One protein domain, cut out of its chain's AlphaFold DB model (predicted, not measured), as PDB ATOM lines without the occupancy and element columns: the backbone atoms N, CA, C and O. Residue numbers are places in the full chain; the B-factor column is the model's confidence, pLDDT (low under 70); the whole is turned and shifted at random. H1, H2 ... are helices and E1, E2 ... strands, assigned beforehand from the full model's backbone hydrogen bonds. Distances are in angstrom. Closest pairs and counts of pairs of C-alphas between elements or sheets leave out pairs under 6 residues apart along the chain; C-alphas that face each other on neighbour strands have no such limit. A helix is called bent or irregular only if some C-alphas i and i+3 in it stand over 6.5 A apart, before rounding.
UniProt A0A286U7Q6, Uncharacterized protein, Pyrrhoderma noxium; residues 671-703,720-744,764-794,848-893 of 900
ATOM      1  N   GLN A 671      48.838 129.821 186.318       97.56
ATOM      2  CA  GLN A 671      49.282 131.092 185.739       97.56
ATOM      3  C   GLN A 671      48.517 132.267 186.376       97.56
ATOM      4  O   GLN A 671      47.288 132.235 186.426       97.56
ATOM      5  N   LEU A 672      49.226 133.295 186.851       97.69
ATOM      6  CA  LEU A 672      48.639 134.497 187.459       97.69
ATOM      7  C   LEU A 672      49.321 135.765 186.932       97.69
ATOM      8  O   LEU A 672      50.519 135.934 187.145       97.69
ATOM      9  N   ALA A 673      48.554 136.670 186.325       96.81
ATOM     10  CA  ALA A 673      48.912 138.078 186.166       96.81
ATOM     11  C   ALA A 673      48.095 138.935 187.133       96.81
ATOM     12  O   ALA A 673      46.880 138.765 187.241       96.81
ATOM     13  N   VAL A 674      48.747 139.848 187.847       96.94
ATOM     14  CA  VAL A 674      48.064 140.677 188.841       96.94
ATOM     15  C   VAL A 674      48.766 142.014 189.058       96.94
ATOM     16  O   VAL A 674      49.997 142.091 189.085       96.94
ATOM     17  N   THR A 675      47.983 143.075 189.237       95.19
ATOM     18  CA  THR A 675      48.491 144.364 189.708       95.19
ATOM     19  C   THR A 675      48.681 144.325 191.225       95.19
ATOM     20  O   THR A 675      47.776 144.017 191.990       95.19
ATOM     21  N   VAL A 676      49.884 144.646 191.689       93.75
ATOM     22  CA  VAL A 676      50.189 144.746 193.116       93.75
ATOM     23  C   VAL A 676      49.548 146.015 193.677       93.75
ATOM     24  O   VAL A 676      49.923 147.125 193.296       93.75
ATOM     25  N   THR A 677      48.604 145.854 194.603       93.00
ATOM     26  CA  THR A 677      48.017 146.962 195.366       93.00
ATOM     27  C   THR A 677      48.953 147.414 196.494       93.00
ATOM     28  O   THR A 677      49.843 146.681 196.929       93.00
ATOM     29  N   LYS A 678      48.788 148.654 196.971       90.38
ATOM     30  CA  LYS A 678      49.687 149.255 197.982       90.38
ATOM     31  C   LYS A 678      49.403 148.819 199.420       90.38
ATOM     32  O   LYS A 678      50.254 148.999 200.288       90.38
ATOM     33  N   ASP A 679      48.207 148.309 199.669       91.81
ATOM     34  CA  ASP A 679      47.700 147.865 200.964       91.81
ATOM     35  C   ASP A 679      48.078 146.408 201.288       91.81
ATOM     36  O   ASP A 679      48.170 146.042 202.462       91.81
ATOM     37  N   VAL A 680      48.395 145.583 200.282       93.31
ATOM     38  CA  VAL A 680      48.931 144.235 200.510       93.31
ATOM     39  C   VAL A 680      50.435 144.280 200.762       93.31
ATOM     40  O   VAL A 680      51.239 144.598 199.886       93.31
ATOM     41  N   SER A 681      50.850 143.853 201.958       93.56
ATOM     42  CA  SER A 681      52.273 143.620 202.223       93.56
ATOM     43  C   SER A 681      52.818 142.475 201.342       93.56
ATOM     44  O   SER A 681      52.184 141.418 201.265       93.56
ATOM     45  N   PRO A 682      54.012 142.606 200.726       93.44
ATOM     46  CA  PRO A 682      54.607 141.552 199.895       93.44
ATOM     47  C   PRO A 682      54.717 140.193 200.598       93.44
ATOM     48  O   PRO A 682      54.508 139.149 199.981       93.44
ATOM     49  N   GLY A 683      54.994 140.198 201.907       93.38
ATOM     50  CA  GLY A 683      54.973 138.985 202.722       93.38
ATOM     51  C   GLY A 683      53.621 138.278 202.616       93.38
ATOM     52  O   GLY A 683      53.567 137.151 202.129       93.38
ATOM     53  N   LEU A 684      52.528 138.956 202.986       94.06
ATOM     54  CA  LEU A 684      51.167 138.413 202.893       94.06
ATOM     55  C   LEU A 684      50.801 137.997 201.461       94.06
ATOM     56  O   LEU A 684      50.284 136.895 201.281       94.06
ATOM     57  N   PHE A 685      51.136 138.813 200.454       95.62
ATOM     58  CA  PHE A 685      50.910 138.478 199.044       95.62
ATOM     59  C   PHE A 685      51.519 137.115 198.686       95.62
ATOM     60  O   PHE A 685      50.850 136.269 198.102       95.62
ATOM     61  N   SER A 686      52.763 136.850 199.096       95.19
ATOM     62  CA  SER A 686      53.402 135.559 198.817       95.19
ATOM     63  C   SER A 686      52.751 134.365 199.526       95.19
ATOM     64  O   SER A 686      52.842 133.251 199.019       95.19
ATOM     65  N   TRP A 687      52.069 134.572 200.659       94.88
ATOM     66  CA  TRP A 687      51.366 133.504 201.380       94.88
ATOM     67  C   TRP A 687      50.022 133.119 200.751       94.88
ATOM     68  O   TRP A 687      49.646 131.950 200.853       94.88
ATOM     69  N   ILE A 688      49.331 134.059 200.092       96.69
ATOM     70  CA  ILE A 688      48.043 133.815 199.411       96.69
ATOM     71  C   ILE A 688      48.190 133.242 197.990       96.69
ATOM     72  O   ILE A 688      47.195 132.829 197.396       96.69
ATOM     73  N   LEU A 689      49.411 133.170 197.442       97.44
ATOM     74  CA  LEU A 689      49.668 132.545 196.140       97.44
ATOM     75  C   LEU A 689      49.432 131.018 196.178       97.44
ATOM     76  O   LEU A 689      50.028 130.327 197.015       97.44
ATOM     77  N   PRO A 690      48.659 130.449 195.230       97.56
ATOM     78  CA  PRO A 690      48.496 129.003 195.093       97.56
ATOM     79  C   PRO A 690      49.829 128.264 194.957       97.56
ATOM     80  O   PRO A 690      50.702 128.630 194.170       97.56
ATOM     81  N   ARG A 691      49.992 127.165 195.700       96.12
ATOM     82  CA  ARG A 691      51.253 126.397 195.726       96.12
ATOM     83  C   ARG A 691      51.566 125.684 194.405       96.12
ATOM     84  O   ARG A 691      52.732 125.389 194.152       96.12
ATOM     85  N   GLY A 692      50.548 125.458 193.570       96.38
ATOM     86  CA  GLY A 692      50.666 124.930 192.206       96.38
ATOM     87  C   GLY A 692      51.032 125.967 191.135       96.38
ATOM     88  O   GLY A 692      51.160 125.597 189.968       96.38
ATOM     89  N   LEU A 693      51.210 127.243 191.501       97.44
ATOM     90  CA  LEU A 693      51.511 128.310 190.551       97.44
ATOM     91  C   LEU A 693      52.894 128.121 189.904       97.44
ATOM     92  O   LEU A 693      53.908 127.938 190.583       97.44
ATOM     93  N   MET A 694      52.930 128.200 188.573       96.88
ATOM     94  CA  MET A 694      54.113 127.981 187.735       96.88
ATOM     95  C   MET A 694      54.543 129.231 186.957       96.88
ATOM     96  O   MET A 694      55.729 129.368 186.649       96.88
ATOM     97  N   ALA A 695      53.624 130.165 186.711       96.88
ATOM     98  CA  ALA A 695      53.898 131.482 186.148       96.88
ATOM     99  C   ALA A 695      53.252 132.583 187.000       96.88
ATOM    100  O   ALA A 695      52.057 132.527 187.288       96.88
ATOM    101  N   LEU A 696      54.046 133.587 187.379       96.69
ATOM    102  CA  LEU A 696      53.603 134.767 188.120       96.69
ATOM    103  C   LEU A 696      54.049 136.027 187.380       96.69
ATOM    104  O   LEU A 696      55.229 136.174 187.066       96.69
ATOM    105  N   LEU A 697      53.117 136.941 187.145       95.56
ATOM    106  CA  LEU A 697      53.342 138.225 186.502       95.56
ATOM    107  C   LEU A 697      52.774 139.336 187.387       95.56
ATOM    108  O   LEU A 697      51.619 139.289 187.803       95.56
ATOM    109  N   LEU A 698      53.619 140.310 187.706       95.00
ATOM    110  CA  LEU A 698      53.354 141.359 188.685       95.00
ATOM    111  C   LEU A 698      53.427 142.717 187.993       95.00
ATOM    112  O   LEU A 698      54.498 143.097 187.521       95.00
ATOM    113  N   SER A 699      52.317 143.449 187.948       93.44
ATOM    114  CA  SER A 699      52.275 144.842 187.494       93.44
ATOM    115  C   SER A 699      52.084 145.808 188.671       93.44
ATOM    116  O   SER A 699      51.830 145.389 189.799       93.44
ATOM    117  N   GLY A 700      52.257 147.113 188.452       88.75
ATOM    118  CA  GLY A 700      51.926 148.153 189.442       88.75
ATOM    119  C   GLY A 700      52.853 148.291 190.657       88.75
ATOM    120  O   GLY A 700      52.616 149.184 191.471       88.75
ATOM    121  N   ILE A 701      53.920 147.487 190.780       88.75
ATOM    122  CA  ILE A 701      54.911 147.641 191.862       88.75
ATOM    123  C   ILE A 701      55.445 149.085 191.832       88.75
ATOM    124  O   ILE A 701      56.013 149.500 190.816       88.75
ATOM    125  N   PRO A 702      55.269 149.877 192.908       77.56
ATOM    126  CA  PRO A 702      55.551 151.302 192.856       77.56
ATOM    127  C   PRO A 702      57.057 151.552 192.683       77.56
ATOM    128  O   PRO A 702      57.853 151.031 193.475       77.56
ATOM    129  N   PRO A 703      57.482 152.379 191.705       75.75
ATOM    130  CA  PRO A 703      58.872 152.802 191.622       75.75
ATOM    131  C   PRO A 703      59.254 153.524 192.918       75.75
ATOM    132  O   PRO A 703      58.449 154.256 193.505       75.75
ATOM    133  N   VAL A 720      61.773 147.069 194.181       83.31
ATOM    134  CA  VAL A 720      61.550 145.719 193.640       83.31
ATOM    135  C   VAL A 720      62.353 144.662 194.409       83.31
ATOM    136  O   VAL A 720      61.803 143.613 194.743       83.31
ATOM    137  N   GLU A 721      63.617 144.944 194.753       84.00
ATOM    138  CA  GLU A 721      64.442 144.070 195.605       84.00
ATOM    139  C   GLU A 721      63.801 143.848 196.977       84.00
ATOM    140  O   GLU A 721      63.655 142.704 197.405       84.00
ATOM    141  N   ASN A 722      63.383 144.926 197.647       85.56
ATOM    142  CA  ASN A 722      62.764 144.844 198.971       85.56
ATOM    143  C   ASN A 722      61.423 144.094 198.912       85.56
ATOM    144  O   ASN A 722      61.174 143.203 199.724       85.56
ATOM    145  N   PHE A 723      60.581 144.419 197.923       88.12
ATOM    146  CA  PHE A 723      59.271 143.801 197.722       88.12
ATOM    147  C   PHE A 723      59.390 142.283 197.512       88.12
ATOM    148  O   PHE A 723      58.818 141.496 198.266       88.12
ATOM    149  N   LEU A 724      60.212 141.848 196.555       90.19
ATOM    150  CA  LEU A 724      60.386 140.422 196.275       90.19
ATOM    151  C   LEU A 724      61.209 139.707 197.362       90.19
ATOM    152  O   LEU A 724      60.955 138.537 197.650       90.19
ATOM    153  N   GLY A 725      62.142 140.402 198.022       90.88
ATOM    154  CA  GLY A 725      62.882 139.887 199.177       90.88
ATOM    155  C   GLY A 725      61.958 139.492 200.333       90.88
ATOM    156  O   GLY A 725      62.148 138.435 200.934       90.88
ATOM    157  N   MET A 726      60.902 140.275 200.578       91.69
ATOM    158  CA  MET A 726      59.839 139.942 201.535       91.69
ATOM    159  C   MET A 726      58.922 138.801 201.056       91.69
ATOM    160  O   MET A 726      58.398 138.064 201.887       91.69
ATOM    161  N   MET A 727      58.754 138.608 199.740       93.19
ATOM    162  CA  MET A 727      57.976 137.494 199.164       93.19
ATOM    163  C   MET A 727      58.710 136.145 199.185       93.19
ATOM    164  O   MET A 727      58.081 135.095 199.030       93.19
ATOM    165  N   LYS A 728      60.038 136.143 199.359       91.31
ATOM    166  CA  LYS A 728      60.901 134.957 199.210       91.31
ATOM    167  C   LYS A 728      60.468 133.748 200.051       91.31
ATOM    168  O   LYS A 728      60.670 132.618 199.615       91.31
ATOM    169  N   SER A 729      59.896 133.965 201.237       90.81
ATOM    170  CA  SER A 729      59.468 132.898 202.153       90.81
ATOM    171  C   SER A 729      58.121 132.265 201.791       90.81
ATOM    172  O   SER A 729      57.933 131.079 202.051       90.81
ATOM    173  N   GLY A 730      57.195 133.016 201.184       92.81
ATOM    174  CA  GLY A 730      55.893 132.493 200.760       92.81
ATOM    175  C   GLY A 730      55.865 131.958 199.326       92.81
ATOM    176  O   GLY A 730      54.970 131.183 199.006       92.81
ATOM    177  N   MET A 731      56.839 132.307 198.480       95.50
ATOM    178  CA  MET A 731      56.899 131.942 197.055       95.50
ATOM    179  C   MET A 731      56.525 130.474 196.725       95.50
ATOM    180  O   MET A 731      57.064 129.551 197.344       95.50
ATOM    181  N   PRO A 732      55.665 130.223 195.714       96.31
ATOM    182  CA  PRO A 732      55.326 128.872 195.265       96.31
ATOM    183  C   PRO A 732      56.561 128.073 194.804       96.31
ATOM    184  O   PRO A 732      57.305 128.538 193.936       96.31
ATOM    185  N   PRO A 733      56.784 126.846 195.315       94.88
ATOM    186  CA  PRO A 733      57.975 126.051 194.994       94.88
ATOM    187  C   PRO A 733      57.964 125.480 193.565       94.88
ATOM    188  O   PRO A 733      58.981 124.964 193.107       94.88
ATOM    189  N   GLY A 734      56.830 125.561 192.860       94.88
ATOM    190  CA  GLY A 734      56.697 125.202 191.446       94.88
ATOM    191  C   GLY A 734      56.991 126.344 190.464       94.88
ATOM    192  O   GLY A 734      57.047 126.087 189.262       94.88
ATOM    193  N   LEU A 735      57.191 127.582 190.937       96.31
ATOM    194  CA  LEU A 735      57.245 128.777 190.089       96.31
ATOM    195  C   LEU A 735      58.429 128.739 189.110       96.31
ATOM    196  O   LEU A 735      59.574 128.814 189.549       96.31
ATOM    197  N   ARG A 736      58.174 128.657 187.798       95.62
ATOM    198  CA  ARG A 736      59.200 128.590 186.738       95.62
ATOM    199  C   ARG A 736      59.435 129.928 186.031       95.62
ATOM    200  O   ARG A 736      60.573 130.199 185.642       95.62
ATOM    201  N   TYR A 737      58.391 130.741 185.873       95.44
ATOM    202  CA  TYR A 737      58.430 132.062 185.233       95.44
ATOM    203  C   TYR A 737      58.022 133.155 186.226       95.44
ATOM    204  O   TYR A 737      57.000 133.023 186.901       95.44
ATOM    205  N   LEU A 738      58.816 134.226 186.296       95.19
ATOM    206  CA  LEU A 738      58.520 135.424 187.082       95.19
ATOM    207  C   LEU A 738      58.644 136.664 186.191       95.19
ATOM    208  O   LEU A 738      59.733 136.967 185.712       95.19
ATOM    209  N   ALA A 739      57.554 137.398 186.002       93.69
ATOM    210  CA  ALA A 739      57.534 138.655 185.266       93.69
ATOM    211  C   ALA A 739      57.239 139.839 186.192       93.69
ATOM    212  O   ALA A 739      56.364 139.771 187.055       93.69
ATOM    213  N   ILE A 740      57.980 140.927 185.997       91.75
ATOM    214  CA  ILE A 740      57.890 142.167 186.769       91.75
ATOM    215  C   ILE A 740      57.708 143.304 185.767       91.75
ATOM    216  O   ILE A 740      58.652 143.678 185.068       91.75
ATOM    217  N   LEU A 741      56.492 143.834 185.681       88.19
ATOM    218  CA  LEU A 741      56.108 144.872 184.732       88.19
ATOM    219  C   LEU A 741      55.842 146.198 185.439       88.19
ATOM    220  O   LEU A 741      55.214 146.266 186.494       88.19
ATOM    221  N   GLY A 742      56.288 147.279 184.814       76.12
ATOM    222  CA  GLY A 742      56.049 148.635 185.284       76.12
ATOM    223  C   GLY A 742      57.022 149.631 184.659       76.12
ATOM    224  O   GLY A 742      57.963 149.227 183.968       76.12
ATOM    225  N   PRO A 743      56.832 150.935 184.913       64.25
ATOM    226  CA  PRO A 743      57.731 151.989 184.464       64.25
ATOM    227  C   PRO A 743      59.026 151.990 185.294       64.25
ATOM    228  O   PRO A 743      59.282 152.890 186.090       64.25
ATOM    229  N   ILE A 744      59.865 150.973 185.084       54.44
ATOM    230  CA  ILE A 744      61.227 150.883 185.637       54.44
ATOM    231  C   ILE A 744      62.087 152.061 185.129       54.44
ATOM    232  O   ILE A 744      62.987 152.529 185.820       54.44
ATOM    233  N   GLU A 764      74.674 144.854 185.415       67.81
ATOM    234  CA  GLU A 764      74.460 143.413 185.395       67.81
ATOM    235  C   GLU A 764      74.775 142.814 186.771       67.81
ATOM    236  O   GLU A 764      74.029 141.964 187.253       67.81
ATOM    237  N   VAL A 765      75.789 143.344 187.471       72.44
ATOM    238  CA  VAL A 765      76.140 142.958 188.843       72.44
ATOM    239  C   VAL A 765      74.976 143.183 189.811       72.44
ATOM    240  O   VAL A 765      74.692 142.303 190.624       72.44
ATOM    241  N   THR A 766      74.267 144.311 189.719       78.62
ATOM    242  CA  THR A 766      73.137 144.633 190.610       78.62
ATOM    243  C   THR A 766      71.967 143.684 190.362       78.62
ATOM    244  O   THR A 766      71.432 143.087 191.299       78.62
ATOM    245  N   MET A 767      71.610 143.461 189.095       77.38
ATOM    246  CA  MET A 767      70.511 142.558 188.743       77.38
ATOM    247  C   MET A 767      70.836 141.093 189.085       77.38
ATOM    248  O   MET A 767      69.984 140.348 189.570       77.38
ATOM    249  N   LEU A 768      72.092 140.687 188.907       77.00
ATOM    250  CA  LEU A 768      72.590 139.349 189.217       77.00
ATOM    251  C   LEU A 768      72.736 139.122 190.736       77.00
ATOM    252  O   LEU A 768      72.526 137.999 191.199       77.00
ATOM    253  N   GLN A 769      73.008 140.166 191.531       80.50
ATOM    254  CA  GLN A 769      72.888 140.129 192.996       80.50
ATOM    255  C   GLN A 769      71.428 139.980 193.444       80.50
ATOM    256  O   GLN A 769      71.141 139.096 194.251       80.50
ATOM    257  N   PHE A 770      70.508 140.774 192.888       80.75
ATOM    258  CA  PHE A 770      69.063 140.682 193.136       80.75
ATOM    259  C   PHE A 770      68.519 139.269 192.865       80.75
ATOM    260  O   PHE A 770      67.867 138.670 193.722       80.75
ATOM    261  N   VAL A 771      68.859 138.666 191.720       82.19
ATOM    262  CA  VAL A 771      68.417 137.296 191.407       82.19
ATOM    263  C   VAL A 771      69.066 136.253 192.326       82.19
ATOM    264  O   VAL A 771      68.390 135.308 192.734       82.19
ATOM    265  N   LYS A 772      70.336 136.431 192.717       82.44
ATOM    266  CA  LYS A 772      71.011 135.560 193.699       82.44
ATOM    267  C   LYS A 772      70.363 135.604 195.083       82.44
ATOM    268  O   LYS A 772      70.238 134.558 195.718       82.44
ATOM    269  N   SER A 773      69.990 136.786 195.569       82.12
ATOM    270  CA  SER A 773      69.470 136.958 196.928       82.12
ATOM    271  C   SER A 773      67.979 136.636 197.041       82.12
ATOM    272  O   SER A 773      67.566 136.106 198.076       82.12
ATOM    273  N   VAL A 774      67.183 136.889 195.997       83.81
ATOM    274  CA  VAL A 774      65.713 136.861 196.084       83.81
ATOM    275  C   VAL A 774      65.050 135.654 195.408       83.81
ATOM    276  O   VAL A 774      64.111 135.088 195.967       83.81
ATOM    277  N   VAL A 775      65.495 135.241 194.218       89.00
ATOM    278  CA  VAL A 775      64.641 134.450 193.310       89.00
ATOM    279  C   VAL A 775      64.596 132.942 193.658       89.00
ATOM    280  O   VAL A 775      65.651 132.297 193.718       89.00
ATOM    281  N   PRO A 776      63.396 132.330 193.820       89.44
ATOM    282  CA  PRO A 776      63.229 130.908 194.160       89.44
ATOM    283  C   PRO A 776      63.953 129.947 193.209       89.44
ATOM    284  O   PRO A 776      64.100 130.239 192.023       89.44
ATOM    285  N   ARG A 777      64.379 128.768 193.697       88.75
ATOM    286  CA  ARG A 777      65.173 127.796 192.904       88.75
ATOM    287  C   ARG A 777      64.484 127.275 191.647       88.75
ATOM    288  O   ARG A 777      65.173 126.945 190.686       88.75
ATOM    289  N   SER A 778      63.162 127.198 191.669       92.62
ATOM    290  CA  SER A 778      62.327 126.720 190.570       92.62
ATOM    291  C   SER A 778      62.322 127.655 189.357       92.62
ATOM    292  O   SER A 778      62.121 127.179 188.241       92.62
ATOM    293  N   VAL A 779      62.583 128.956 189.554       94.69
ATOM    294  CA  VAL A 779      62.504 129.967 188.488       94.69
ATOM    295  C   VAL A 779      63.659 129.787 187.504       94.69
ATOM    296  O   VAL A 779      64.828 129.711 187.902       94.69
ATOM    297  N   ARG A 780      63.316 129.720 186.216       94.62
ATOM    298  CA  ARG A 780      64.225 129.494 185.082       94.62
ATOM    299  C   ARG A 780      64.299 130.693 184.146       94.62
ATOM    300  O   ARG A 780      65.365 130.941 183.593       94.62
ATOM    301  N   LEU A 781      63.199 131.432 184.006       94.12
ATOM    302  CA  LEU A 781      63.106 132.654 183.212       94.12
ATOM    303  C   LEU A 781      62.538 133.786 184.067       94.12
ATOM    304  O   LEU A 781      61.555 133.595 184.786       94.12
ATOM    305  N   ILE A 782      63.148 134.962 183.951       93.12
ATOM    306  CA  ILE A 782      62.657 136.205 184.547       93.12
ATOM    307  C   ILE A 782      62.417 137.218 183.426       93.12
ATOM    308  O   ILE A 782      63.262 137.357 182.544       93.12
ATOM    309  N   ASN A 783      61.296 137.935 183.479       91.38
ATOM    310  CA  ASN A 783      61.059 139.143 182.689       91.38
ATOM    311  C   ASN A 783      61.098 140.372 183.615       91.38
ATOM    312  O   ASN A 783      60.443 140.376 184.660       91.38
ATOM    313  N   VAL A 784      61.863 141.400 183.247       88.88
ATOM    314  CA  VAL A 784      61.996 142.664 183.983       88.88
ATOM    315  C   VAL A 784      61.773 143.822 183.005       88.88
ATOM    316  O   VAL A 784      62.680 144.233 182.276       88.88
ATOM    317  N   GLY A 785      60.546 144.346 182.980       85.25
ATOM    318  CA  GLY A 785      60.102 145.342 182.003       85.25
ATOM    319  C   GLY A 785      60.044 144.770 180.582       85.25
ATOM    320  O   GLY A 785      59.129 144.021 180.253       85.25
ATOM    321  N   GLU A 786      61.014 145.156 179.752       81.94
ATOM    322  CA  GLU A 786      61.166 144.728 178.348       81.94
ATOM    323  C   GLU A 786      62.273 143.655 178.176       81.94
ATOM    324  O   GLU A 786      62.501 143.170 177.067       81.94
ATOM    325  N   ARG A 787      62.998 143.293 179.252       85.81
ATOM    326  CA  ARG A 787      64.222 142.464 179.205       85.81
ATOM    327  C   ARG A 787      64.000 141.079 179.824       85.81
ATOM    328  O   ARG A 787      63.506 140.964 180.945       85.81
ATOM    329  N   PHE A 788      64.432 140.031 179.121       89.25
ATOM    330  CA  PHE A 788      64.250 138.626 179.512       89.25
ATOM    331  C   PHE A 788      65.585 137.964 179.872       89.25
ATOM    332  O   PHE A 788      66.577 138.148 179.170       89.25
ATOM    333  N   PHE A 789      65.611 137.169 180.947       91.69
ATOM    334  CA  PHE A 789      66.838 136.584 181.500       91.69
ATOM    335  C   PHE A 789      66.669 135.106 181.881       91.69
ATOM    336  O   PHE A 789      65.884 134.774 182.776       91.69
ATOM    337  N   THR A 790      67.461 134.215 181.276       93.19
ATOM    338  CA  THR A 790      67.600 132.829 181.755       93.19
ATOM    339  C   THR A 790      68.400 132.814 183.058       93.19
ATOM    340  O   THR A 790      69.508 133.349 183.125       93.19
ATOM    341  N   VAL A 791      67.892 132.129 184.082       93.12
ATOM    342  CA  VAL A 791      68.587 131.931 185.362       93.12
ATOM    343  C   VAL A 791      69.474 130.687 185.285       93.12
ATOM    344  O   VAL A 791      69.015 129.561 185.493       93.12
ATOM    345  N   ARG A 792      70.770 130.870 185.011       91.50
ATOM    346  CA  ARG A 792      71.744 129.770 184.988       91.50
ATOM    347  C   ARG A 792      72.155 129.406 186.416       91.50
ATOM    348  O   ARG A 792      72.666 130.238 187.164       91.50
ATOM    349  N   ARG A 793      71.961 128.144 186.808       88.12
ATOM    350  CA  ARG A 793      72.314 127.621 188.142       88.12
ATOM    351  C   ARG A 793      73.334 126.505 188.005       88.12
ATOM    352  O   ARG A 793      73.104 125.568 187.240       88.12
ATOM    353  N   ARG A 794      74.425 126.562 188.773       84.62
ATOM    354  CA  ARG A 794      75.381 125.456 188.800       84.62
ATOM    355  C   ARG A 794      74.774 124.327 189.621       84.62
ATOM    356  O   ARG A 794      74.509 124.499 190.811       84.62
ATOM    357  N   VAL A 848      73.814 127.109 193.791       81.56
ATOM    358  CA  VAL A 848      74.202 128.513 193.602       81.56
ATOM    359  C   VAL A 848      73.824 128.983 192.192       81.56
ATOM    360  O   VAL A 848      74.095 128.302 191.199       81.56
ATOM    361  N   VAL A 849      73.204 130.165 192.093       82.56
ATOM    362  CA  VAL A 849      72.974 130.833 190.801       82.56
ATOM    363  C   VAL A 849      74.332 131.245 190.237       82.56
ATOM    364  O   VAL A 849      75.062 132.016 190.861       82.56
ATOM    365  N   GLU A 850      74.680 130.701 189.077       85.38
ATOM    366  CA  GLU A 850      75.966 130.925 188.420       85.38
ATOM    367  C   GLU A 850      75.969 132.285 187.717       85.38
ATOM    368  O   GLU A 850      76.889 133.077 187.918       85.38
ATOM    369  N   GLY A 851      74.884 132.602 187.008       87.50
ATOM    370  CA  GLY A 851      74.671 133.915 186.412       87.50
ATOM    371  C   GLY A 851      73.290 134.078 185.784       87.50
ATOM    372  O   GLY A 851      72.456 133.168 185.816       87.50
ATOM    373  N   LEU A 852      73.073 135.253 185.206       90.56
ATOM    374  CA  LEU A 852      71.975 135.519 184.286       90.56
ATOM    375  C   LEU A 852      72.493 135.421 182.851       90.56
ATOM    376  O   LEU A 852      73.660 135.687 182.585       90.56
ATOM    377  N   GLU A 853      71.624 135.037 181.928       90.75
ATOM    378  CA  GLU A 853      71.864 135.152 180.491       90.75
ATOM    379  C   GLU A 853      70.719 135.970 179.901       90.75
ATOM    380  O   GLU A 853      69.593 135.480 179.796       90.75
ATOM    381  N   GLU A 854      71.002 137.230 179.570       89.75
ATOM    382  CA  GLU A 854      70.044 138.093 178.887       89.75
ATOM    383  C   GLU A 854      69.748 137.570 177.483       89.75
ATOM    384  O   GLU A 854      70.633 137.156 176.729       89.75
ATOM    385  N   TRP A 855      68.475 137.608 177.123       87.56
ATOM    386  CA  TRP A 855      67.995 137.275 175.798       87.56
ATOM    387  C   TRP A 855      68.101 138.495 174.874       87.56
ATOM    388  O   TRP A 855      67.456 139.509 175.141       87.56
ATOM    389  N   PRO A 856      68.835 138.422 173.745       82.81
ATOM    390  CA  PRO A 856      68.887 139.527 172.793       82.81
ATOM    391  C   PRO A 856      67.499 139.797 172.203       82.81
ATOM    392  O   PRO A 856      66.985 138.958 171.466       82.81
ATOM    393  N   GLU A 857      66.928 140.968 172.488       71.94
ATOM    394  CA  GLU A 857      65.590 141.452 172.086       71.94
ATOM    395  C   GLU A 857      65.147 140.978 170.685       71.94
ATOM    396  O   GLU A 857      64.130 140.302 170.526       71.94
ATOM    397  N   ARG A 858      65.984 141.217 169.664       68.12
ATOM    398  CA  ARG A 858      65.725 140.822 168.263       68.12
ATOM    399  C   ARG A 858      65.487 139.319 168.062       68.12
ATOM    400  O   ARG A 858      64.805 138.926 167.122       68.12
ATOM    401  N   ARG A 859      66.094 138.465 168.893       74.88
ATOM    402  CA  ARG A 859      65.897 137.006 168.874       74.88
ATOM    403  C   ARG A 859      64.667 136.593 169.671       74.88
ATOM    404  O   ARG A 859      64.021 135.632 169.273       74.88
ATOM    405  N   VAL A 860      64.325 137.319 170.735       78.25
ATOM    406  CA  VAL A 860      63.099 137.088 171.515       78.25
ATOM    407  C   VAL A 860      61.877 137.181 170.598       78.25
ATOM    408  O   VAL A 860      61.127 136.215 170.492       78.25
ATOM    409  N   LEU A 861      61.767 138.268 169.826       70.50
ATOM    410  CA  LEU A 861      60.688 138.499 168.850       70.50
ATOM    411  C   LEU A 861      60.464 137.344 167.852       70.50
ATOM    412  O   LEU A 861      59.351 137.154 167.366       70.50
ATOM    413  N   LEU A 862      61.516 136.583 167.531       70.88
ATOM    414  CA  LEU A 862      61.496 135.527 166.514       70.88
ATOM    415  C   LEU A 862      61.505 134.102 167.092       70.88
ATOM    416  O   LEU A 862      61.182 133.157 166.368       70.88
ATOM    417  N   HIS A 863      61.933 133.919 168.345       79.25
ATOM    418  CA  HIS A 863      62.261 132.603 168.914       79.25
ATOM    419  C   HIS A 863      61.795 132.380 170.362       79.25
ATOM    420  O   HIS A 863      62.026 131.288 170.875       79.25
ATOM    421  N   ALA A 864      61.136 133.342 171.019       82.88
ATOM    422  CA  ALA A 864      60.677 133.182 172.405       82.88
ATOM    423  C   ALA A 864      59.808 131.930 172.615       82.88
ATOM    424  O   ALA A 864      60.028 131.217 173.583       82.88
ATOM    425  N   GLU A 865      58.914 131.602 171.675       81.75
ATOM    426  CA  GLU A 865      58.118 130.362 171.668       81.75
ATOM    427  C   GLU A 865      59.017 129.105 171.789       81.75
ATOM    428  O   GLU A 865      58.858 128.304 172.709       81.75
ATOM    429  N   GLU A 866      60.053 128.993 170.942       81.62
ATOM    430  CA  GLU A 866      61.032 127.886 170.973       81.62
ATOM    431  C   GLU A 866      61.927 127.903 172.229       81.62
ATOM    432  O   GLU A 866      62.485 126.874 172.615       81.62
ATOM    433  N   TRP A 867      62.131 129.069 172.847       86.06
ATOM    434  CA  TRP A 867      63.008 129.238 174.012       86.06
ATOM    435  C   TRP A 867      62.274 129.001 175.336       86.06
ATOM    436  O   TRP A 867      62.859 128.453 176.269       86.06
ATOM    437  N   LEU A 868      60.990 129.353 175.408       87.50
ATOM    438  CA  LEU A 868      60.095 129.045 176.520       87.50
ATOM    439  C   LEU A 868      59.875 127.541 176.636       87.50
ATOM    440  O   LEU A 868      60.095 126.984 177.710       87.50
ATOM    441  N   GLU A 869      59.546 126.879 175.525       84.56
ATOM    442  CA  GLU A 869      59.467 125.417 175.431       84.56
ATOM    443  C   GLU A 869      60.773 124.763 175.922       84.56
ATOM    444  O   GLU A 869      60.759 123.923 176.823       84.56
ATOM    445  N   ALA A 870      61.927 125.214 175.415       83.06
ATOM    446  CA  ALA A 870      63.237 124.680 175.799       83.06
ATOM    447  C   ALA A 870      63.615 124.915 177.278       83.06
ATOM    448  O   ALA A 870      64.412 124.155 177.832       83.06
ATOM    449  N   LEU A 871      63.058 125.940 177.935       86.25
ATOM    450  CA  LEU A 871      63.221 126.157 179.376       86.25
ATOM    451  C   LEU A 871      62.201 125.391 180.227       86.25
ATOM    452  O   LEU A 871      62.358 125.350 181.449       86.25
ATOM    453  N   GLY A 872      61.183 124.758 179.644       86.31
ATOM    454  CA  GLY A 872      60.041 124.256 180.404       86.31
ATOM    455  C   GLY A 872      59.222 125.402 181.016       86.31
ATOM    456  O   GLY A 872      58.803 125.323 182.171       86.31
ATOM    457  N   CYS A 873      59.090 126.507 180.286       89.12
ATOM    458  CA  CYS A 873      58.314 127.694 180.627       89.12
ATOM    459  C   CYS A 873      57.142 127.887 179.646       89.12
ATOM    460  O   CYS A 873      56.732 129.013 179.395       89.12
ATOM    461  N   GLU A 874      56.582 126.794 179.125       85.75
ATOM    462  CA  GLU A 874      55.372 126.741 178.288       85.75
ATOM    463  C   GLU A 874      54.140 127.410 178.931       85.75
ATOM    464  O   GLU A 874      53.230 127.848 178.237       85.75
ATOM    465  N   ASP A 875      54.134 127.527 180.261       83.69
ATOM    466  CA  ASP A 875      53.123 128.240 181.048       83.69
ATOM    467  C   ASP A 875      53.377 129.748 181.199       83.69
ATOM    468  O   ASP A 875      52.617 130.435 181.882       83.69
ATOM    469  N   ALA A 876      54.459 130.281 180.628       86.00
ATOM    470  CA  ALA A 876      54.708 131.711 180.652       86.00
ATOM    471  C   ALA A 876      53.654 132.447 179.822       86.00
ATOM    472  O   ALA A 876      53.362 132.090 178.681       86.00
ATOM    473  N   LEU A 877      53.134 133.531 180.388       74.44
ATOM    474  CA  LEU A 877      52.302 134.474 179.663       74.44
ATOM    475  C   LEU A 877      53.197 135.172 178.622       74.44
ATOM    476  O   LEU A 877      54.031 136.003 178.992       74.44
ATOM    477  N   TRP A 878      53.078 134.759 177.355       72.75
ATOM    478  CA  TRP A 878      53.950 135.191 176.257       72.75
ATOM    479  C   TRP A 878      53.201 135.856 175.098       72.75
ATOM    480  O   TRP A 878      53.582 136.950 174.689       72.75
ATOM    481  N   ASP A 879      52.148 135.220 174.572       57.75
ATOM    482  CA  ASP A 879      51.445 135.689 173.362       57.75
ATOM    483  C   ASP A 879      50.871 137.106 173.521       57.75
ATOM    484  O   ASP A 879      50.772 137.868 172.559       57.75
ATOM    485  N   ASP A 880      50.569 137.485 174.761       48.69
ATOM    486  CA  ASP A 880      50.059 138.793 175.166       48.69
ATOM    487  C   ASP A 880      51.152 139.839 175.426       48.69
ATOM    488  O   ASP A 880      50.826 140.963 175.791       48.69
ATOM    489  N   PHE A 881      52.429 139.452 175.329       45.41
ATOM    490  CA  PHE A 881      53.615 140.230 175.715       45.41
ATOM    491  C   PHE A 881      54.632 140.381 174.575       45.41
ATOM    492  O   PHE A 881      55.758 140.832 174.794       45.41
ATOM    493  N   ALA A 882      54.217 140.100 173.335       38.78
ATOM    494  CA  ALA A 882      54.883 140.636 172.154       38.78
ATOM    495  C   ALA A 882      54.973 142.180 172.286       38.78
ATOM    496  O   ALA A 882      53.924 142.806 172.463       38.78
ATOM    497  N   PRO A 883      56.162 142.817 172.222       32.12
ATOM    498  CA  PRO A 883      56.368 144.223 172.615       32.12
ATOM    499  C   PRO A 883      55.462 145.287 171.969       32.12
ATOM    500  O   PRO A 883      55.263 146.355 172.543       32.12
ATOM    501  N   GLU A 884      54.868 145.003 170.808       40.22
ATOM    502  CA  GLU A 884      53.912 145.893 170.128       40.22
ATOM    503  C   GLU A 884      52.543 145.998 170.835       40.22
ATOM    504  O   GLU A 884      51.800 146.946 170.599       40.22
ATOM    505  N   SER A 885      52.217 145.070 171.743       39.75
ATOM    506  CA  SER A 885      50.952 145.068 172.500       39.75
ATOM    507  C   SER A 885      50.857 146.176 173.563       39.75
ATOM    508  O   SER A 885      49.785 146.754 173.743       39.75
ATOM    509  N   TYR A 886      51.968 146.509 174.238       36.97
ATOM    510  CA  TYR A 886      52.012 147.525 175.306       36.97
ATOM    511  C   TYR A 886      52.611 148.865 174.872       36.97
ATOM    512  O   TYR A 886      52.376 149.879 175.534       36.97
ATOM    513  N   SER A 887      53.363 148.915 173.767       37.66
ATOM    514  CA  SER A 887      54.033 150.147 173.321       37.66
ATOM    515  C   SER A 887      53.060 151.278 172.946       37.66
ATOM    516  O   SER A 887      53.458 152.443 172.953       37.66
ATOM    517  N   VAL A 888      51.771 150.969 172.740       40.53
ATOM    518  CA  VAL A 888      50.662 151.936 172.590       40.53
ATOM    519  C   VAL A 888      50.635 152.970 173.726       40.53
ATOM    520  O   VAL A 888      50.424 154.153 173.462       40.53
ATOM    521  N   GLY A 889      50.971 152.578 174.964       35.72
ATOM    522  CA  GLY A 889      51.088 153.509 176.098       35.72
ATOM    523  C   GLY A 889      52.186 154.575 175.942       35.72
ATOM    524  O   GLY A 889      52.147 155.602 176.614       35.72
ATOM    525  N   GLY A 890      53.152 154.369 175.039       35.47
ATOM    526  CA  GLY A 890      54.168 155.356 174.663       35.47
ATOM    527  C   GLY A 890      53.808 156.208 173.438       35.47
ATOM    528  O   GLY A 890      54.367 157.295 173.268       35.47
ATOM    529  N   PHE A 891      52.871 155.764 172.591       36.56
ATOM    530  CA  PHE A 891      52.505 156.480 171.361       36.56
ATOM    531  C   PHE A 891      51.711 157.767 171.612       36.56
ATOM    532  O   PHE A 891      51.790 158.692 170.802       36.56
ATOM    533  N   GLY A 892      51.053 157.893 172.771       35.22
ATOM    534  CA  GLY A 892      50.311 159.098 173.162       35.22
ATOM    535  C   GLY A 892      51.143 160.389 173.273       35.22
ATOM    536  O   GLY A 892      50.577 161.464 173.438       35.22
ATOM    537  N   HIS A 893      52.475 160.314 173.160       34.50
ATOM    538  CA  HIS A 893      53.382 161.451 173.348       34.50
ATOM    539  C   HIS A 893      54.125 161.954 172.095       34.50
ATOM    540  O   HIS A 893      54.847 162.943 172.224       34.50
TER     541      HIS A 893
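This is residues 671 to 703, 720 to 744, 764 to 794 and 848 to 893 of the 900 residues of an uncharacterized protein of Pyrrhoderma noxium (UniProt A0A286U7Q6). A twisted sheet of six strands runs through the middle, with H3 over one face near the E6 edge and H4 over E4 and E5 on the opposite face. H1, H2 and H3 follow one another in a touching row, in which H1 and H2 stand off the sheet, while residues 884 to 893, with H5, stick out as a free tail. The printed part has 135 residues, with five named helices and six named strands in the order E1 H1 E2 H2 E3 H3 E4 E5 E6 H4 H5; the mixed sheet runs E1 E2 E3 E4 E5 E6. The class is mixed, helices and strands, and the whole is compact, with a radius of gyration of the C-alphas of 14.6 A and spans of 40 by 36 by 30 A.

E1, residues 671 to 675, is an edge strand and parallel to E2, residues 695 to 699, with N 672 and O 695 3.0 A apart. With H1, residues 682 to 688, they form a strand-helix-strand unit, two parallel neighbour strands with a helix between, its crossover right-handed. H1 touches H2, residues 720 to 727, the same way at a steep tilt of 41 degrees; the closest C-alphas, of Gly 683 and Met 727, are 4.9 A apart. E3, residues 737 to 740, is parallel to E2, with N 698 and O 739 2.9 A apart. H3, residues 764 to 774, touches H2 at a shallow tilt of 15 degrees, the closest C-alphas being those of Gly 725 and Val 774, 5.2 A apart. E4, residues 781 to 784, is parallel to E3 (N 740 and O 783, 2.9 A) and forms a hairpin with E5, residues 787 to 793 (N 789 and O 782, 2.8 A). E6, residues 849 to 854, is the other edge strand, antiparallel to E5, with N 790 and O 853 2.9 A apart. H3 is on the sheet at a height of 8.3 A, only just over E5 and E6, with 3 C-alphas falling on each. H4, residues 857 to 871, is on the opposite face, slantwise to the strands at 37 degrees to E5 on the local plane. H5, residues 888 to 891, is apart from H4. Every O i to N i+4 pair is within hydrogen-bond range in H1, H2 and H3, and 8 of 11 are in H4; H5 is too short for such a pair.

E1 begins at C-alpha 671, (49.282, 131.092, 185.739). E5 is 19.1 A long, H3 15.3 A and H4 17.1 A; H4 is irregular, with C-alphas 862 and 865 8.0 A apart. H5 ends at C-alpha 891, (52.505, 156.480, 171.361).

The farthest C-alphas, of Arg 794 and His 893, are 44.9 A apart. Cuts leave C-alpha gaps of 7.8 A from 703 to 720, 15.2 A from 744 to 764 and 5.8 A from 794 to 848. The link from H4 to H5 is long. Mean pLDDT of the printed part is 82.3; residues 743 to 744, 764, 858 and 879 to 893 are under 70.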